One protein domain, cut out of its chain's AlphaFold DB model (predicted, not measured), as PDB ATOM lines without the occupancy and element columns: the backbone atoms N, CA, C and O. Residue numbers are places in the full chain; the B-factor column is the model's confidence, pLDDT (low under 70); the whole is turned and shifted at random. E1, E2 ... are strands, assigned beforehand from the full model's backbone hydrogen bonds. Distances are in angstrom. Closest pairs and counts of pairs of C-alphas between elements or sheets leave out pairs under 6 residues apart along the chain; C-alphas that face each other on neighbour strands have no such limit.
ATOM      1  N   CYS A 216      -9.977   5.120  10.818       93.44
ATOM      2  CA  CYS A 216     -10.456   5.658   9.545       93.44
ATOM      3  C   CYS A 216     -11.282   6.938   9.706       93.44
ATOM      4  O   CYS A 216     -12.257   6.975  10.460       93.44
ATOM      5  N   ALA A 217     -10.966   7.952   8.904       95.06
ATOM      6  CA  ALA A 217     -11.739   9.180   8.759       95.06
ATOM      7  C   ALA A 217     -12.417   9.217   7.387       95.06
ATOM      8  O   ALA A 217     -11.773   8.984   6.368       95.06
ATOM      9  N   TRP A 218     -13.709   9.535   7.344       94.00
ATOM     10  CA  TRP A 218     -14.515   9.505   6.122       94.00
ATOM     11  C   TRP A 218     -15.199  10.849   5.865       94.00
ATOM     12  O   TRP A 218     -16.097  11.267   6.598       94.00
ATOM     13  N   ALA A 219     -14.814  11.496   4.772       92.12
ATOM     14  CA  ALA A 219     -15.450  12.668   4.197       92.12
ATOM     15  C   ALA A 219     -16.466  12.234   3.132       92.12
ATOM     16  O   ALA A 219     -16.111  11.963   1.986       92.12
ATOM     17  N   THR A 220     -17.743  12.155   3.521       89.38
ATOM     18  CA  THR A 220     -18.833  11.664   2.650       89.38
ATOM     19  C   THR A 220     -19.748  12.771   2.122       89.38
ATOM     20  O   THR A 220     -20.853  12.498   1.667       89.38
ATOM     21  N   TYR A 221     -19.296  14.028   2.162       87.31
ATOM     22  CA  TYR A 221     -20.069  15.187   1.707       87.31
ATOM     23  C   TYR A 221     -19.217  16.182   0.907       87.31
ATOM     24  O   TYR A 221     -17.985  16.147   0.987       87.31
ATOM     25  N   TRP A 222     -19.857  17.067   0.135       83.88
ATOM     26  CA  TRP A 222     -19.160  18.106  -0.631       83.88
ATOM     27  C   TRP A 222     -18.292  18.978   0.289       83.88
ATOM     28  O   TRP A 222     -18.684  19.313   1.404       83.88
ATOM     29  N   ALA A 223     -17.069  19.284  -0.154       83.44
ATOM     30  CA  ALA A 223     -16.072  20.071   0.584       83.44
ATOM     31  C   ALA A 223     -15.676  19.548   1.990       83.44
ATOM     32  O   ALA A 223     -14.904  20.212   2.693       83.44
ATOM     33  N   ALA A 224     -16.147  18.366   2.400       88.31
ATOM     34  CA  ALA A 224     -15.770  17.732   3.660       88.31
ATOM     35  C   ALA A 224     -14.290  17.327   3.660       88.31
ATOM     36  O   ALA A 224     -13.719  17.019   2.608       88.31
ATOM     37  N   LYS A 225     -13.669  17.315   4.846       93.94
ATOM     38  CA  LYS A 225     -12.232  17.043   5.002       93.94
ATOM     39  C   LYS A 225     -11.966  15.929   6.008       93.94
ATOM     40  O   LYS A 225     -12.238  16.097   7.196       93.94
ATOM     41  N   ALA A 226     -11.399  14.826   5.536       96.06
ATOM     42  CA  ALA A 226     -10.928  13.719   6.359       96.06
ATOM     43  C   ALA A 226      -9.411  13.809   6.558       96.06
ATOM     44  O   ALA A 226      -8.679  14.113   5.618       96.06
ATOM     45  N   TYR A 227      -8.944  13.516   7.768       97.06
ATOM     46  CA  TYR A 227      -7.538  13.581   8.146       97.06
ATOM     47  C   TYR A 227      -7.099  12.268   8.789       97.06
ATOM     48  O   TYR A 227      -7.700  11.824   9.762       97.06
ATOM     49  N   ALA A 228      -6.031  11.683   8.264       96.31
ATOM     50  CA  ALA A 228      -5.269  10.603   8.865       96.31
ATOM     51  C   ALA A 228      -4.027  11.217   9.508       96.31
ATOM     52  O   ALA A 228      -3.180  11.799   8.827       96.31
ATOM     53  N   THR A 229      -3.973  11.162  10.833       95.31
ATOM     54  CA  THR A 229      -3.013  11.906  11.669       95.31
ATOM     55  C   THR A 229      -2.094  11.000  12.486       95.31
ATOM     56  O   THR A 229      -1.314  11.500  13.285       95.31
ATOM     57  N   ALA A 230      -2.163   9.686  12.266       94.06
ATOM     58  CA  ALA A 230      -1.282   8.688  12.862       94.06
ATOM     59  C   ALA A 230      -0.729   7.746  11.783       94.06
ATOM     60  O   ALA A 230      -1.302   7.644  10.693       94.06
ATOM     61  N   GLU A 231       0.376   7.071  12.088       92.88
ATOM     62  CA  GLU A 231       0.929   6.019  11.234       92.88
ATOM     63  C   GLU A 231      -0.111   4.916  11.002       92.88
ATOM     64  O   GLU A 231      -0.886   4.584  11.895       92.88
ATOM     65  N   GLY A 232      -0.228   4.426   9.765       90.31
ATOM     66  CA  GLY A 232      -1.235   3.425   9.390       90.31
ATOM     67  C   GLY A 232      -2.696   3.907   9.421       90.31
ATOM     68  O   GLY A 232      -3.603   3.142   9.077       90.31
ATOM     69  N   ALA A 233      -2.970   5.159   9.802       95.62
ATOM     70  CA  ALA A 233      -4.310   5.737   9.750       95.62
ATOM     71  C   ALA A 233      -4.738   6.032   8.305       95.62
ATOM     72  O   ALA A 233      -3.916   6.325   7.430       95.62
ATOM     73  N   ARG A 234      -6.054   6.004   8.055       97.44
ATOM     74  CA  ARG A 234      -6.620   6.155   6.706       97.44
ATOM     75  C   ARG A 234      -7.665   7.263   6.629       97.44
ATOM     76  O   ARG A 234      -8.595   7.322   7.431       97.44
ATOM     77  N   ALA A 235      -7.545   8.127   5.629       97.44
ATOM     78  CA  ALA A 235      -8.513   9.172   5.316       97.44
ATOM     79  C   ALA A 235      -9.171   8.898   3.964       97.44
ATOM     80  O   ALA A 235      -8.488   8.633   2.982       97.44
ATOM     81  N   TYR A 236     -10.494   9.015   3.894       96.75
ATOM     82  CA  TYR A 236     -11.280   8.740   2.696       96.75
ATOM     83  C   TYR A 236     -12.117   9.952   2.298       96.75
ATOM     84  O   TYR A 236     -12.926  10.439   3.082       96.75
ATOM     85  N   ALA A 237     -11.974  10.389   1.055       95.31
ATOM     86  CA  ALA A 237     -12.779  11.389   0.378       95.31
ATOM     87  C   ALA A 237     -13.706  10.669  -0.607       95.31
ATOM     88  O   ALA A 237     -13.274  10.173  -1.645       95.31
ATOM     89  N   ARG A 238     -14.984  10.538  -0.243       94.31
ATOM     90  CA  ARG A 238     -15.982   9.710  -0.952       94.31
ATOM     91  C   ARG A 238     -17.126  10.523  -1.550       94.31
ATOM     92  O   ARG A 238     -18.123   9.960  -1.984       94.31
ATOM     93  N   ALA A 239     -16.992  11.844  -1.579       91.38
ATOM     94  CA  ALA A 239     -17.941  12.736  -2.227       91.38
ATOM     95  C   ALA A 239     -17.239  13.691  -3.192       91.38
ATOM     96  O   ALA A 239     -16.047  13.986  -3.052       91.38
ATOM     97  N   ARG A 240     -17.996  14.216  -4.158       90.19
ATOM     98  CA  ARG A 240     -17.485  15.199  -5.114       90.19
ATOM     99  C   ARG A 240     -16.865  16.387  -4.381       90.19
ATOM    100  O   ARG A 240     -17.502  16.959  -3.502       90.19
ATOM    101  N   GLY A 241     -15.635  16.765  -4.728       86.69
ATOM    102  CA  GLY A 241     -14.940  17.902  -4.107       86.69
ATOM    103  C   GLY A 241     -14.543  17.716  -2.635       86.69
ATOM    104  O   GLY A 241     -14.084  18.675  -2.013       86.69
ATOM    105  N   SER A 242     -14.738  16.526  -2.058       93.00
ATOM    106  CA  SER A 242     -14.239  16.202  -0.715       93.00
ATOM    107  C   SER A 242     -12.726  15.977  -0.732       93.00
ATOM    108  O   SER A 242     -12.139  15.709  -1.782       93.00
ATOM    109  N   LYS A 243     -12.083  16.123   0.431       95.69
ATOM    110  CA  LYS A 243     -10.625  16.024   0.558       95.69
ATOM    111  C   LYS A 243     -10.216  15.054   1.660       95.69
ATOM    112  O   LYS A 243     -10.790  15.074   2.749       95.69
ATOM    113  N   ALA A 244      -9.210  14.241   1.380       97.50
ATOM    114  CA  ALA A 244      -8.567  13.332   2.313       97.50
ATOM    115  C   ALA A 244      -7.099  13.728   2.460       97.50
ATOM    116  O   ALA A 244      -6.422  13.993   1.470       97.50
ATOM    117  N   TYR A 245      -6.613  13.764   3.694       97.88
ATOM    118  CA  TYR A 245      -5.257  14.184   4.017       97.88
ATOM    119  C   TYR A 245      -4.549  13.108   4.832       97.88
ATOM    120  O   TYR A 245      -5.015  12.763   5.914       97.88
ATOM    121  N   ALA A 246      -3.410  12.630   4.345       97.25
ATOM    122  CA  ALA A 246      -2.476  11.800   5.089       97.25
ATOM    123  C   ALA A 246      -1.383  12.708   5.650       97.25
ATOM    124  O   ALA A 246      -0.568  13.247   4.911       97.25
ATOM    125  N   THR A 247      -1.421  12.947   6.956       96.94
ATOM    126  CA  THR A 247      -0.613  13.984   7.626       96.94
ATOM    127  C   THR A 247       0.424  13.430   8.597       96.94
ATOM    128  O   THR A 247       1.139  14.208   9.219       96.94
ATOM    129  N   ALA A 248       0.532  12.106   8.702       96.25
ATOM    130  CA  ALA A 248       1.550  11.405   9.479       96.25
ATOM    131  C   ALA A 248       2.348  10.447   8.585       96.25
ATOM    132  O   ALA A 248       1.876  10.055   7.514       96.25
ATOM    133  N   GLU A 249       3.561  10.098   9.014       94.94
ATOM    134  CA  GLU A 249       4.402   9.121   8.314       94.94
ATOM    135  C   GLU A 249       3.662   7.785   8.187       94.94
ATOM    136  O   GLU A 249       2.951   7.381   9.101       94.94
ATOM    137  N   GLY A 250       3.706   7.165   7.005       92.00
ATOM    138  CA  GLY A 250       2.966   5.928   6.719       92.00
ATOM    139  C   GLY A 250       1.431   6.051   6.663       92.00
ATOM    140  O   GLY A 250       0.753   5.060   6.386       92.00
ATOM    141  N   ALA A 251       0.848   7.235   6.885       97.12
ATOM    142  CA  ALA A 251      -0.592   7.450   6.747       97.12
ATOM    143  C   ALA A 251      -1.042   7.410   5.277       97.12
ATOM    144  O   ALA A 251      -0.268   7.683   4.353       97.12
ATOM    145  N   GLN A 252      -2.326   7.122   5.058       97.94
ATOM    146  CA  GLN A 252      -2.887   6.961   3.714       97.94
ATOM    147  C   GLN A 252      -4.129   7.831   3.497       97.94
ATOM    148  O   GLN A 252      -5.009   7.928   4.355       97.94
ATOM    149  N   ALA A 253      -4.216   8.454   2.325       98.19
ATOM    150  CA  ALA A 253      -5.350   9.246   1.871       98.19
ATOM    151  C   ALA A 253      -5.919   8.666   0.575       98.19
ATOM    152  O   ALA A 253      -5.175   8.313  -0.331       98.19
ATOM    153  N   TYR A 254      -7.242   8.620   0.473       98.12
ATOM    154  CA  TYR A 254      -7.958   8.009  -0.642       98.12
ATOM    155  C   TYR A 254      -9.025   8.958  -1.177       98.12
ATOM    156  O   TYR A 254      -9.883   9.413  -0.425       98.12
ATOM    157  N   ALA A 255      -9.008   9.217  -2.477       97.38
ATOM    158  CA  ALA A 255      -9.985   9.999  -3.216       97.38
ATOM    159  C   ALA A 255     -10.779   9.067  -4.124       97.38
ATOM    160  O   ALA A 255     -10.342   8.707  -5.208       97.38
ATOM    161  N   GLY A 256     -11.955   8.662  -3.659       95.88
ATOM    162  CA  GLY A 256     -12.792   7.666  -4.323       95.88
ATOM    163  C   GLY A 256     -14.058   8.241  -4.948       95.88
ATOM    164  O   GLY A 256     -15.070   7.549  -4.973       95.88
ATOM    165  N   ALA A 257     -14.047   9.511  -5.360       94.31
ATOM    166  CA  ALA A 257     -15.169  10.158  -6.039       94.31
ATOM    167  C   ALA A 257     -14.682  11.201  -7.056       94.31
ATOM    168  O   ALA A 257     -13.573  11.719  -6.939       94.31
ATOM    169  N   TYR A 258     -15.538  11.556  -8.017       91.19
ATOM    170  CA  TYR A 258     -15.234  12.562  -9.039       91.19
ATOM    171  C   TYR A 258     -14.802  13.901  -8.423       91.19
ATOM    172  O   TYR A 258     -15.530  14.472  -7.606       91.19
ATOM    173  N   ARG A 259     -13.632  14.428  -8.815       91.19
ATOM    174  CA  ARG A 259     -13.000  15.633  -8.234       91.19
ATOM    175  C   ARG A 259     -12.754  15.563  -6.721       91.19
ATOM    176  O   ARG A 259     -12.687  16.603  -6.062       91.19
ATOM    177  N   ALA A 260     -12.711  14.372  -6.132       95.69
ATOM    178  CA  ALA A 260     -12.180  14.213  -4.786       95.69
ATOM    179  C   ALA A 260     -10.653  14.327  -4.826       95.69
ATOM    180  O   ALA A 260     -10.028  13.978  -5.824       95.69
ATOM    181  N   ILE A 261     -10.071  14.808  -3.729       97.38
ATOM    182  CA  ILE A 261      -8.626  15.021  -3.623       97.38
ATOM    183  C   ILE A 261      -8.068  14.198  -2.467       97.38
ATOM    184  O   ILE A 261      -8.587  14.270  -1.352       97.38
ATOM    185  N   ALA A 262      -7.000  13.453  -2.722       98.19
ATOM    186  CA  ALA A 262      -6.176  12.794  -1.722       98.19
ATOM    187  C   ALA A 262      -4.813  13.480  -1.681       98.19
ATOM    188  O   ALA A 262      -4.225  13.751  -2.721       98.19
ATOM    189  N   ASP A 263      -4.308  13.773  -0.490       98.06
ATOM    190  CA  ASP A 263      -3.078  14.545  -0.330       98.06
ATOM    191  C   ASP A 263      -2.195  13.918   0.754       98.06
ATOM    192  O   ASP A 263      -2.598  13.790   1.914       98.06
ATOM    193  N   ALA A 264      -1.006  13.497   0.340       97.44
ATOM    194  CA  ALA A 264       0.047  12.894   1.134       97.44
ATOM    195  C   ALA A 264       1.033  13.982   1.577       97.44
ATOM    196  O   ALA A 264       1.906  14.416   0.821       97.44
ATOM    197  N   LYS A 265       0.851  14.430   2.822       97.31
ATOM    198  CA  LYS A 265       1.492  15.604   3.437       97.31
ATOM    199  C   LYS A 265       2.611  15.274   4.411       97.31
ATOM    200  O   LYS A 265       3.153  16.179   5.044       97.31
ATOM    201  N   ALA A 266       2.946  14.003   4.563       96.50
ATOM    202  CA  ALA A 266       4.021  13.554   5.431       96.50
ATOM    203  C   ALA A 266       5.002  12.652   4.683       96.50
ATOM    204  O   ALA A 266       4.695  12.115   3.614       96.50
ATOM    205  N   LYS A 267       6.196  12.494   5.252       94.06
ATOM    206  CA  LYS A 267       7.206  11.578   4.724       94.06
ATOM    207  C   LYS A 267       6.624  10.170   4.604       94.06
ATOM    208  O   LYS A 267       5.885   9.746   5.482       94.06
ATOM    209  N   ASP A 268       6.889   9.500   3.487       92.31
ATOM    210  CA  ASP A 268       6.427   8.135   3.186       92.31
ATOM    211  C   ASP A 268       4.897   7.918   3.285       92.31
ATOM    212  O   ASP A 268       4.408   6.787   3.269       92.31
ATOM    213  N   SER A 269       4.115   9.000   3.357       97.25
ATOM    214  CA  SER A 269       2.656   8.940   3.288       97.25
ATOM    215  C   SER A 269       2.190   8.735   1.847       97.25
ATOM    216  O   SER A 269       2.902   9.057   0.889       97.25
ATOM    217  N   LYS A 270       0.985   8.179   1.691       98.31
ATOM    218  CA  LYS A 270       0.457   7.779   0.382       98.31
ATOM    219  C   LYS A 270      -0.887   8.425   0.087       98.31
ATOM    220  O   LYS A 270      -1.760   8.472   0.952       98.31
ATOM    221  N   ALA A 271      -1.062   8.887  -1.142       98.38
ATOM    222  CA  ALA A 271      -2.314   9.409  -1.669       98.38
ATOM    223  C   ALA A 271      -2.765   8.566  -2.862       98.38
ATOM    224  O   ALA A 271      -1.969   8.278  -3.749       98.38
ATOM    225  N   TYR A 272      -4.044   8.207  -2.901       98.38
ATOM    226  CA  TYR A 272      -4.636   7.373  -3.942       98.38
ATOM    227  C   TYR A 272      -5.843   8.069  -4.566       98.38
ATOM    228  O   TYR A 272      -6.753   8.483  -3.851       98.38
ATOM    229  N   ALA A 273      -5.876   8.157  -5.890       97.31
ATOM    230  CA  ALA A 273      -7.010   8.592  -6.686       97.31
ATOM    231  C   ALA A 273      -7.668   7.359  -7.320       97.31
ATOM    232  O   ALA A 273      -7.148   6.774  -8.267       97.31
ATOM    233  N   GLU A 274      -8.805   6.955  -6.752       96.38
ATOM    234  CA  GLU A 274      -9.525   5.701  -7.027       96.38
ATOM    235  C   GLU A 274     -10.818   5.918  -7.833       96.38
ATOM    236  O   GLU A 274     -11.722   5.084  -7.805       96.38
ATOM    237  N   ALA A 275     -10.971   7.068  -8.488       95.12
ATOM    238  CA  ALA A 275     -12.156   7.382  -9.278       95.12
ATOM    239  C   ALA A 275     -11.816   8.284 -10.465       95.12
ATOM    240  O   ALA A 275     -10.807   8.989 -10.461       95.12
ATOM    241  N   GLU A 276     -12.703   8.297 -11.459       92.19
ATOM    242  CA  GLU A 276     -12.597   9.183 -12.616       92.19
ATOM    243  C   GLU A 276     -12.502  10.646 -12.173       92.19
ATOM    244  O   GLU A 276     -13.317  11.122 -11.376       92.19
ATOM    245  N   GLY A 277     -11.494  11.363 -12.674       90.06
ATOM    246  CA  GLY A 277     -11.250  12.762 -12.326       90.06
ATOM    247  C   GLY A 277     -10.934  13.000 -10.845       90.06
ATOM    248  O   GLY A 277     -11.083  14.129 -10.378       90.06
ATOM    249  N   ALA A 278     -10.578  11.961 -10.082       96.25
ATOM    250  CA  ALA A 278      -9.989  12.115  -8.758       96.25
ATOM    251  C   ALA A 278      -8.503  12.465  -8.874       96.25
ATOM    252  O   ALA A 278      -7.824  12.077  -9.828       96.25
ATOM    253  N   GLU A 279      -7.997  13.179  -7.875       97.88
ATOM    254  CA  GLU A 279      -6.626  13.681  -7.869       97.88
ATOM    255  C   GLU A 279      -5.894  13.215  -6.606       97.88
ATOM    256  O   GLU A 279      -6.422  13.303  -5.494       97.88
ATOM    257  N   ALA A 280      -4.668  12.729  -6.778       98.25
ATOM    258  CA  ALA A 280      -3.755  12.348  -5.712       98.25
ATOM    259  C   ALA A 280      -2.519  13.247  -5.747       98.25
ATOM    260  O   ALA A 280      -1.900  13.414  -6.792       98.25
ATOM    261  N   TYR A 281      -2.130  13.790  -4.599       97.88
ATOM    262  CA  TYR A 281      -0.985  14.686  -4.467       97.88
ATOM    263  C   TYR A 281       0.010  14.145  -3.448       97.88
ATOM    264  O   TYR A 281      -0.369  13.786  -2.338       97.88
ATOM    265  N   ALA A 282       1.287  14.132  -3.809       96.62
ATOM    266  CA  ALA A 282       2.416  13.874  -2.934       96.62
ATOM    267  C   ALA A 282       3.156  15.192  -2.696       96.62
ATOM    268  O   ALA A 282       3.986  15.626  -3.499       96.62
ATOM    269  N   THR A 283       2.814  15.845  -1.586       95.81
ATOM    270  CA  THR A 283       3.268  17.203  -1.246       95.81
ATOM    271  C   THR A 283       4.358  17.219  -0.173       95.81
ATOM    272  O   THR A 283       4.831  18.287   0.218       95.81
ATOM    273  N   ALA A 284       4.814  16.046   0.272       95.56
ATOM    274  CA  ALA A 284       5.922  15.886   1.209       95.56
ATOM    275  C   ALA A 284       7.074  15.048   0.638       95.56
ATOM    276  O   ALA A 284       6.914  14.270  -0.302       95.56
ATOM    277  N   SER A 285       8.265  15.219   1.216       91.25
ATOM    278  CA  SER A 285       9.466  14.503   0.775       91.25
ATOM    279  C   SER A 285       9.287  12.993   0.914       91.25
ATOM    280  O   SER A 285       8.935  12.523   1.991       91.25
ATOM    281  N   GLY A 286       9.549  12.237  -0.153       88.50
ATOM    282  CA  GLY A 286       9.359  10.779  -0.173       88.50
ATOM    283  C   GLY A 286       7.896  10.316  -0.188       88.50
ATOM    284  O   GLY A 286       7.641   9.117  -0.249       88.50
ATOM    285  N   ALA A 287       6.924  11.235  -0.169       96.38
ATOM    286  CA  ALA A 287       5.516  10.886  -0.303       96.38
ATOM    287  C   ALA A 287       5.209  10.326  -1.699       96.38
ATOM    288  O   ALA A 287       5.901  10.617  -2.682       96.38
ATOM    289  N   GLN A 288       4.137   9.541  -1.782       97.50
ATOM    290  CA  GLN A 288       3.742   8.847  -3.004       97.50
ATOM    291  C   GLN A 288       2.292   9.167  -3.374       97.50
ATOM    292  O   GLN A 288       1.406   9.143  -2.520       97.50
ATOM    293  N   ALA A 289       2.048   9.444  -4.650       97.94
ATOM    294  CA  ALA A 289       0.727   9.667  -5.222       97.94
ATOM    295  C   ALA A 289       0.436   8.615  -6.294       97.94
ATOM    296  O   ALA A 289       1.276   8.348  -7.148       97.94
ATOM    297  N   TYR A 290      -0.763   8.049  -6.265       98.00
ATOM    298  CA  TYR A 290      -1.185   6.968  -7.146       98.00
ATOM    299  C   TYR A 290      -2.502   7.327  -7.827       98.00
ATOM    300  O   TYR A 290      -3.483   7.638  -7.157       98.00
ATOM    301  N   ALA A 291      -2.535   7.247  -9.149       96.56
ATOM    302  CA  ALA A 291      -3.726   7.336  -9.972       96.56
ATOM    303  C   ALA A 291      -4.060   5.931 -10.468       96.56
ATOM    304  O   ALA A 291      -3.440   5.428 -11.403       96.56
ATOM    305  N   VAL A 292      -5.024   5.290  -9.806       95.81
ATOM    306  CA  VAL A 292      -5.347   3.862  -9.993       95.81
ATOM    307  C   VAL A 292      -6.653   3.649 -10.760       95.81
ATOM    308  O   VAL A 292      -7.207   2.554 -10.776       95.81
ATOM    309  N   PHE A 293      -7.182   4.707 -11.375       94.38
ATOM    310  CA  PHE A 293      -8.433   4.681 -12.124       94.38
ATOM    311  C   PHE A 293      -8.313   5.490 -13.417       94.38
ATOM    312  O   PHE A 293      -7.505   6.416 -13.503       94.38
ATOM    313  N   ASN A 294      -9.128   5.162 -14.421       91.00
ATOM    314  CA  ASN A 294      -9.103   5.867 -15.701       91.00
ATOM    315  C   ASN A 294      -9.389   7.361 -15.506       91.00
ATOM    316  O   ASN A 294     -10.305   7.736 -14.769       91.00
ATOM    317  N   TRP A 295      -8.593   8.210 -16.161       92.31
ATOM    318  CA  TRP A 295      -8.636   9.673 -16.026       92.31
ATOM    319  C   TRP A 295      -8.393  10.210 -14.605       92.31
ATOM    320  O   TRP A 295      -8.689  11.374 -14.324       92.31
ATOM    321  N   ALA A 296      -7.868   9.391 -13.691       95.69
ATOM    322  CA  ALA A 296      -7.331   9.874 -12.426       95.69
ATOM    323  C   ALA A 296      -5.956  10.517 -12.643       95.69
ATOM    324  O   ALA A 296      -5.235  10.186 -13.590       95.69
ATOM    325  N   ILE A 297      -5.582  11.428 -11.745       96.38
ATOM    326  CA  ILE A 297      -4.322  12.164 -11.859       96.38
ATOM    327  C   ILE A 297      -3.515  12.048 -10.567       96.38
ATOM    328  O   ILE A 297      -4.054  12.226  -9.476       96.38
ATOM    329  N   ALA A 298      -2.220  11.769 -10.693       97.50
ATOM    330  CA  ALA A 298      -1.257  11.743  -9.601       97.50
ATOM    331  C   ALA A 298      -0.203  12.842  -9.784       97.50
ATOM    332  O   ALA A 298       0.338  13.012 -10.873       97.50
ATOM    333  N   TYR A 299       0.128  13.555  -8.711       95.44
ATOM    334  CA  TYR A 299       1.110  14.638  -8.705       95.44
ATOM    335  C   TYR A 299       2.195  14.393  -7.659       95.44
ATOM    336  O   TYR A 299       1.900  14.130  -6.497       95.44
ATOM    337  N   ALA A 300       3.449  14.541  -8.066       93.69
ATOM    338  CA  ALA A 300       4.640  14.511  -7.233       93.69
ATOM    339  C   ALA A 300       5.266  15.908  -7.212       93.69
ATOM    340  O   ALA A 300       6.000  16.302  -8.120       93.69
ATOM    341  N   GLU A 301       4.926  16.686  -6.185       92.44
ATOM    342  CA  GLU A 301       5.265  18.114  -6.108       92.44
ATOM    343  C   GLU A 301       6.451  18.395  -5.181       92.44
ATOM    344  O   GLU A 301       7.110  19.429  -5.281       92.44
ATOM    345  N   ALA A 302       6.748  17.474  -4.268       91.44
ATOM    346  CA  ALA A 302       7.808  17.642  -3.285       91.44
ATOM    347  C   ALA A 302       9.117  16.969  -3.698       91.44
ATOM    348  O   ALA A 302       9.162  16.105  -4.578       91.44
ATOM    349  N   LYS A 303      10.204  17.337  -3.010       87.75
ATOM    350  CA  LYS A 303      11.523  16.755  -3.262       87.75
ATOM    351  C   LYS A 303      11.506  15.232  -3.091       87.75
ATOM    352  O   LYS A 303      11.114  14.748  -2.034       87.75
ATOM    353  N   GLY A 304      11.951  14.479  -4.095       86.38
ATOM    354  CA  GLY A 304      12.021  13.013  -4.010       86.38
ATOM    355  C   GLY A 304      10.662  12.313  -3.880       86.38
ATOM    356  O   GLY A 304      10.621  11.130  -3.546       86.38
ATOM    357  N   SER A 305       9.555  13.032  -4.087       93.00
ATOM    358  CA  SER A 305       8.214  12.444  -4.130       93.00
ATOM    359  C   SER A 305       7.996  11.662  -5.428       93.00
ATOM    360  O   SER A 305       8.735  11.833  -6.401       93.00
ATOM    361  N   ARG A 306       7.007  10.766  -5.452       94.06
ATOM    362  CA  ARG A 306       6.739   9.915  -6.623       94.06
ATOM    363  C   ARG A 306       5.267   9.918  -7.001       94.06
ATOM    364  O   ARG A 306       4.415   9.857  -6.120       94.06
ATOM    365  N   ALA A 307       4.983   9.965  -8.297       94.94
ATOM    366  CA  ALA A 307       3.646   9.884  -8.867       94.94
ATOM    367  C   ALA A 307       3.552   8.665  -9.786       94.94
ATOM    368  O   ALA A 307       4.451   8.421 -10.587       94.94
ATOM    369  N   TYR A 308       2.458   7.922  -9.688       94.00
ATOM    370  CA  TYR A 308       2.239   6.680 -10.419       94.00
ATOM    371  C   TYR A 308       0.888   6.719 -11.128       94.00
ATOM    372  O   TYR A 308      -0.131   6.972 -10.491       94.00
ATOM    373  N   ALA A 309       0.877   6.453 -12.430       92.50
ATOM    374  CA  ALA A 309      -0.318   6.239 -13.234       92.50
ATOM    375  C   ALA A 309      -0.447   4.741 -13.538       92.50
ATOM    376  O   ALA A 309       0.303   4.189 -14.342       92.50
ATOM    377  N   GLU A 310      -1.383   4.085 -12.853       92.81
ATOM    378  CA  GLU A 310      -1.573   2.625 -12.838       92.81
ATOM    379  C   GLU A 310      -2.813   2.167 -13.620       92.81
ATOM    380  O   GLU A 310      -3.127   0.980 -13.649       92.81
ATOM    381  N   ALA A 311      -3.522   3.091 -14.266       90.75
ATOM    382  CA  ALA A 311      -4.694   2.802 -15.087       90.75
ATOM    383  C   ALA A 311      -4.584   3.457 -16.471       90.75
ATOM    384  O   ALA A 311      -3.919   4.481 -16.640       90.75
ATOM    385  N   SER A 312      -5.250   2.878 -17.470       83.88
ATOM    386  CA  SER A 312      -5.300   3.463 -18.811       83.88
ATOM    387  C   SER A 312      -5.942   4.851 -18.757       83.88
ATOM    388  O   SER A 312      -6.936   5.071 -18.067       83.88
ATOM    389  N   HIS A 313      -5.372   5.815 -19.475       89.38
ATOM    390  CA  HIS A 313      -5.736   7.234 -19.420       89.38
ATOM    391  C   HIS A 313      -5.512   7.922 -18.063       89.38
ATOM    392  O   HIS A 313      -5.934   9.067 -17.894       89.38
ATOM    393  N   ALA A 314      -4.876   7.267 -17.087       91.88
ATOM    394  CA  ALA A 314      -4.386   7.952 -15.899       91.88
ATOM    395  C   ALA A 314      -3.128   8.756 -16.234       91.88
ATOM    396  O   ALA A 314      -2.362   8.402 -17.135       91.88
ATOM    397  N   VAL A 315      -2.906   9.834 -15.485       91.56
ATOM    398  CA  VAL A 315      -1.772  10.729 -15.718       91.56
ATOM    399  C   VAL A 315      -0.968  10.931 -14.441       91.56
ATOM    400  O   VAL A 315      -1.530  11.222 -13.389       91.56
ATOM    401  N   ALA A 316       0.352  10.811 -14.538       93.44
ATOM    402  CA  ALA A 316       1.291  11.124 -13.472       93.44
ATOM    403  C   ALA A 316       2.122  12.364 -13.831       93.44
ATOM    404  O   ALA A 316       2.668  12.461 -14.927       93.44
ATOM    405  N   TYR A 317       2.263  13.295 -12.893       89.38
ATOM    406  CA  TYR A 317       3.087  14.495 -13.036       89.38
ATOM    407  C   TYR A 317       4.164  14.546 -11.959       89.38
ATOM    408  O   TYR A 317       3.877  14.340 -10.784       89.38
ATOM    409  N   ALA A 318       5.383  14.901 -12.351       88.81
ATOM    410  CA  ALA A 318       6.507  15.177 -11.468       88.81
ATOM    411  C   ALA A 318       6.987  16.613 -11.682       88.81
ATOM    412  O   ALA A 318       7.470  16.976 -12.756       88.81
ATOM    413  N   THR A 319       6.820  17.445 -10.659       85.50
ATOM    414  CA  THR A 319       7.184  18.871 -10.680       85.50
ATOM    415  C   THR A 319       8.178  19.233  -9.580       85.50
ATOM    416  O   THR A 319       8.834  20.272  -9.655       85.50
ATOM    417  N   GLY A 320       8.323  18.381  -8.563       78.88
ATOM    418  CA  GLY A 320       9.298  18.554  -7.494       78.88
ATOM    419  C   GLY A 320      10.728  18.216  -7.925       78.88
ATOM    420  O   GLY A 320      10.969  17.390  -8.808       78.88
ATOM    421  N   LYS A 321      11.715  18.801  -7.240       79.88
ATOM    422  CA  LYS A 321      13.128  18.440  -7.424       79.88
ATOM    423  C   LYS A 321      13.362  16.956  -7.111       79.88
ATOM    424  O   LYS A 321      12.929  16.491  -6.063       79.88
ATOM    425  N   ASP A 322      14.068  16.218  -7.964       83.69
ATOM    426  CA  ASP A 322      14.306  14.774  -7.781       83.69
ATOM    427  C   ASP A 322      13.005  13.937  -7.682       83.69
ATOM    428  O   ASP A 322      13.040  12.792  -7.233       83.69
ATOM    429  N   SER A 323      11.845  14.506  -8.035       85.50
ATOM    430  CA  SER A 323      10.566  13.789  -8.027       85.50
ATOM    431  C   SER A 323      10.411  12.952  -9.290       85.50
ATOM    432  O   SER A 323      10.967  13.301 -10.321       85.50
ATOM    433  N   VAL A 324       9.671  11.849  -9.244       86.81
ATOM    434  CA  VAL A 324       9.567  10.944 -10.403       86.81
ATOM    435  C   VAL A 324       8.112  10.645 -10.725       86.81
ATOM    436  O   VAL A 324       7.321  10.399  -9.817       86.81
ATOM    437  N   ALA A 325       7.767  10.658 -12.011       89.12
ATOM    438  CA  ALA A 325       6.468  10.241 -12.521       89.12
ATOM    439  C   ALA A 325       6.620   8.934 -13.304       89.12
ATOM    440  O   ALA A 325       7.550   8.797 -14.094       89.12
ATOM    441  N   TYR A 326       5.697   8.000 -13.092       86.00
ATOM    442  CA  TYR A 326       5.680   6.688 -13.731       86.00
ATOM    443  C   TYR A 326       4.343   6.451 -14.428       86.00
ATOM    444  O   TYR A 326       3.292   6.646 -13.821       86.00
ATOM    445  N   ALA A 327       4.391   5.976 -15.670       88.81
ATOM    446  CA  ALA A 327       3.257   5.393 -16.375       88.81
ATOM    447  C   ALA A 327       3.473   3.878 -16.410       88.81
ATOM    448  O   ALA A 327       4.439   3.412 -17.006       88.81
ATOM    449  N   ILE A 328       2.632   3.128 -15.699       85.12
ATOM    450  CA  ILE A 328       2.861   1.697 -15.445       85.12
ATOM    451  C   ILE A 328       2.113   0.812 -16.449       85.12
ATOM    452  O   ILE A 328       2.501  -0.333 -16.668       85.12
ATOM    453  N   VAL A 329       1.040   1.321 -17.054       83.94
ATOM    454  CA  VAL A 329       0.157   0.539 -17.924       83.94
ATOM    455  C   VAL A 329      -0.033   1.189 -19.286       83.94
ATOM    456  O   VAL A 329       0.147   2.395 -19.456       83.94
ATOM    457  N   ASP A 330      -0.475   0.379 -20.245       82.19
ATOM    458  CA  ASP A 330      -0.856   0.839 -21.573       82.19
ATOM    459  C   ASP A 330      -1.891   1.965 -21.539       82.19
ATOM    460  O   ASP A 330      -2.943   1.875 -20.892       82.19
ATOM    461  N   GLY A 331      -1.588   3.040 -22.264       80.62
ATOM    462  CA  GLY A 331      -2.421   4.238 -22.326       80.62
ATOM    463  C   GLY A 331      -2.332   5.151 -21.099       80.62
ATOM    464  O   GLY A 331      -3.046   6.154 -21.068       80.62
ATOM    465  N   ALA A 332      -1.500   4.847 -20.097       85.44
ATOM    466  CA  ALA A 332      -1.149   5.800 -19.045       85.44
ATOM    467  C   ALA A 332      -0.105   6.809 -19.543       85.44
ATOM    468  O   ALA A 332       0.687   6.521 -20.440       85.44
ATOM    469  N   GLN A 333      -0.087   7.998 -18.945       86.81
ATOM    470  CA  GLN A 333       0.841   9.067 -19.312       86.81
ATOM    471  C   GLN A 333       1.640   9.529 -18.098       86.81
ATOM    472  O   GLN A 333       1.118   9.601 -16.984       86.81
ATOM    473  N   ALA A 334       2.905   9.876 -18.316       86.19
ATOM    474  CA  ALA A 334       3.770  10.450 -17.298       86.19
ATOM    475  C   ALA A 334       4.492  11.680 -17.850       86.19
ATOM    476  O   ALA A 334       5.010  11.661 -18.964       86.19
ATOM    477  N   TYR A 335       4.540  12.740 -17.050       82.62
ATOM    478  CA  TYR A 335       5.177  14.004 -17.398       82.62
ATOM    479  C   TYR A 335       6.115  14.443 -16.277       82.62
ATOM    480  O   TYR A 335       5.738  14.431 -15.105       82.62
ATOM    481  N   ALA A 336       7.318  14.885 -16.634       78.69
ATOM    482  CA  ALA A 336       8.288  15.445 -15.699       78.69
ATOM    483  C   ALA A 336       8.718  16.838 -16.167       78.69
ATOM    484  O   ALA A 336       9.050  17.022 -17.338       78.69
ATOM    485  N   LEU A 337       8.712  17.817 -15.259       62.62
ATOM    486  CA  LEU A 337       9.181  19.166 -15.555       62.62
ATOM    487  C   LEU A 337      10.584  19.396 -14.978       62.62
ATOM    488  O   LEU A 337      10.756  19.498 -13.768       62.62
ATOM    489  N   ASP A 338      11.570  19.458 -15.871       51.34
ATOM    490  CA  ASP A 338      12.904  20.071 -15.729       51.34
ATOM    491  C   ASP A 338      13.782  19.735 -14.496       51.34
ATOM    492  O   ASP A 338      14.772  20.419 -14.243       51.34
ATOM    493  N   CYS A 339      13.494  18.682 -13.718       42.38
ATOM    494  CA  CYS A 339      14.319  18.321 -12.549       42.38
ATOM    495  C   CYS A 339      14.419  16.824 -12.197       42.38
ATOM    496  O   CYS A 339      14.906  16.493 -11.113       42.38
ATOM    497  N   ALA A 340      14.028  15.897 -13.072       37.69
ATOM    498  CA  ALA A 340      14.256  14.476 -12.821       37.69
ATOM    499  C   ALA A 340      14.222  13.653 -14.101       37.69
ATOM    500  O   ALA A 340      13.377  13.865 -14.968       37.69
ATOM    501  N   LYS A 341      15.132  12.681 -14.185       44.69
ATOM    502  CA  LYS A 341      15.076  11.598 -15.164       44.69
ATOM    503  C   LYS A 341      13.689  10.958 -15.064       44.69
ATOM    504  O   LYS A 341      13.402  10.310 -14.056       44.69
TER     505      LYS A 341
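This is residues 216 to 341 of the 419 residues of an uncharacterized protein of candidate division SR1 bacterium (UniProt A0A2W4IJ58). The chain is wound in seven stacked turns, a flat solenoid in which each turn runs along one short strand, bends back, and returns along a second strand. The odd-numbered strands stack into one sheet and the even-numbered strands into another; the two sheets lie face to face, close together, and twist gradually along the stack, which makes the longest axis. The loops between the strands line both sides of the stack, and residues 337 to 341 follow the last strand. The printed part has 126 residues with no named helix and fourteen named strands, E1 to E14, in sheet orders E1 E3 E5 E7 E9 E11 E13 and E2 E4 E6 E8 E10 E12 E14, both parallel throughout. The class is all strand, though under half of the residues, 56 of 126, are in named elements; the whole is compact, with a radius of gyration of the C-alphas of 12.9 A and spans of 37 by 27 by 19 A.

E1 holds residues 216 to 219 and begins at C-alpha 216 at (-10.456, 5.658, 9.545). E2 is residues 225 to 228, E3 234 to 237, E4 243 to 246, E5 252 to 255 and E6 261 to 264. E7 is residues 270 to 273, with C-alpha 270 at (0.457, 7.779, 0.382), and E8 is residues 279 to 282. Then come E9, residues 288 to 291, E10, 297 to 300, E11, 306 to 309, E12, 315 to 318, and E13, 324 to 327. E14, residues 333 to 336, ends at C-alpha 336 at (8.288, 15.445, -15.699). Each strand has 4 residues and ends at an alanine; the lengths from first to last C-alpha run from 10.1 A in E1 to 10.4 A in E14.

In the first sheet, E1 is an edge strand and the parallel neighbour of E3, at 13 degrees between their directions; N 217 and O 234 are 2.9 A apart, within hydrogen-bond range. E7 and E9 are parallel at 13 degrees, with N 271 and O 288 within hydrogen-bond range at 2.8 A. At the other edge, E13 is parallel to E11 at 12 degrees, and N 307 and O 324 are 2.8 A apart. In the second sheet, E2 is an edge strand, parallel to E4 at 15 degrees, with N 228 and O 245 at 2.8 A. E8 and E10 are parallel at 12 degrees, with N 280 and O 297 at 2.8 A, and the edge strand E14 is parallel to E12 at 12 degrees, with N 318 and O 335 at 2.8 A. Between the sheets, the closest C-alphas of E1 and E2 are those of Ala 219 and Ala 226, 5.1 A apart. Those of E7 and E8 are Ala 273 and Ala 280, 5.1 A apart, with the strands' centres 5.9 A apart. The closest C-alphas of E7 and E10 are those of Ala 273 and Ile 297, at 6.8 A. E1 and E14, for instance, are apart.

From edge to edge the strands' lines turn by 76 degrees in each sheet. The C-alphas farthest apart are those of Tyr 221 and Lys 341, 39.1 A. E8 is nearest to the mean of the C-alphas, its centre 2.6 A away, and E1 is farthest, at 16.0 A. The printed part has no cut, and the thirteen links between successive strands are tight, with 5 residues each. The mean pLDDT of the printed part is 90.9; residues 337 to 341 are under 70.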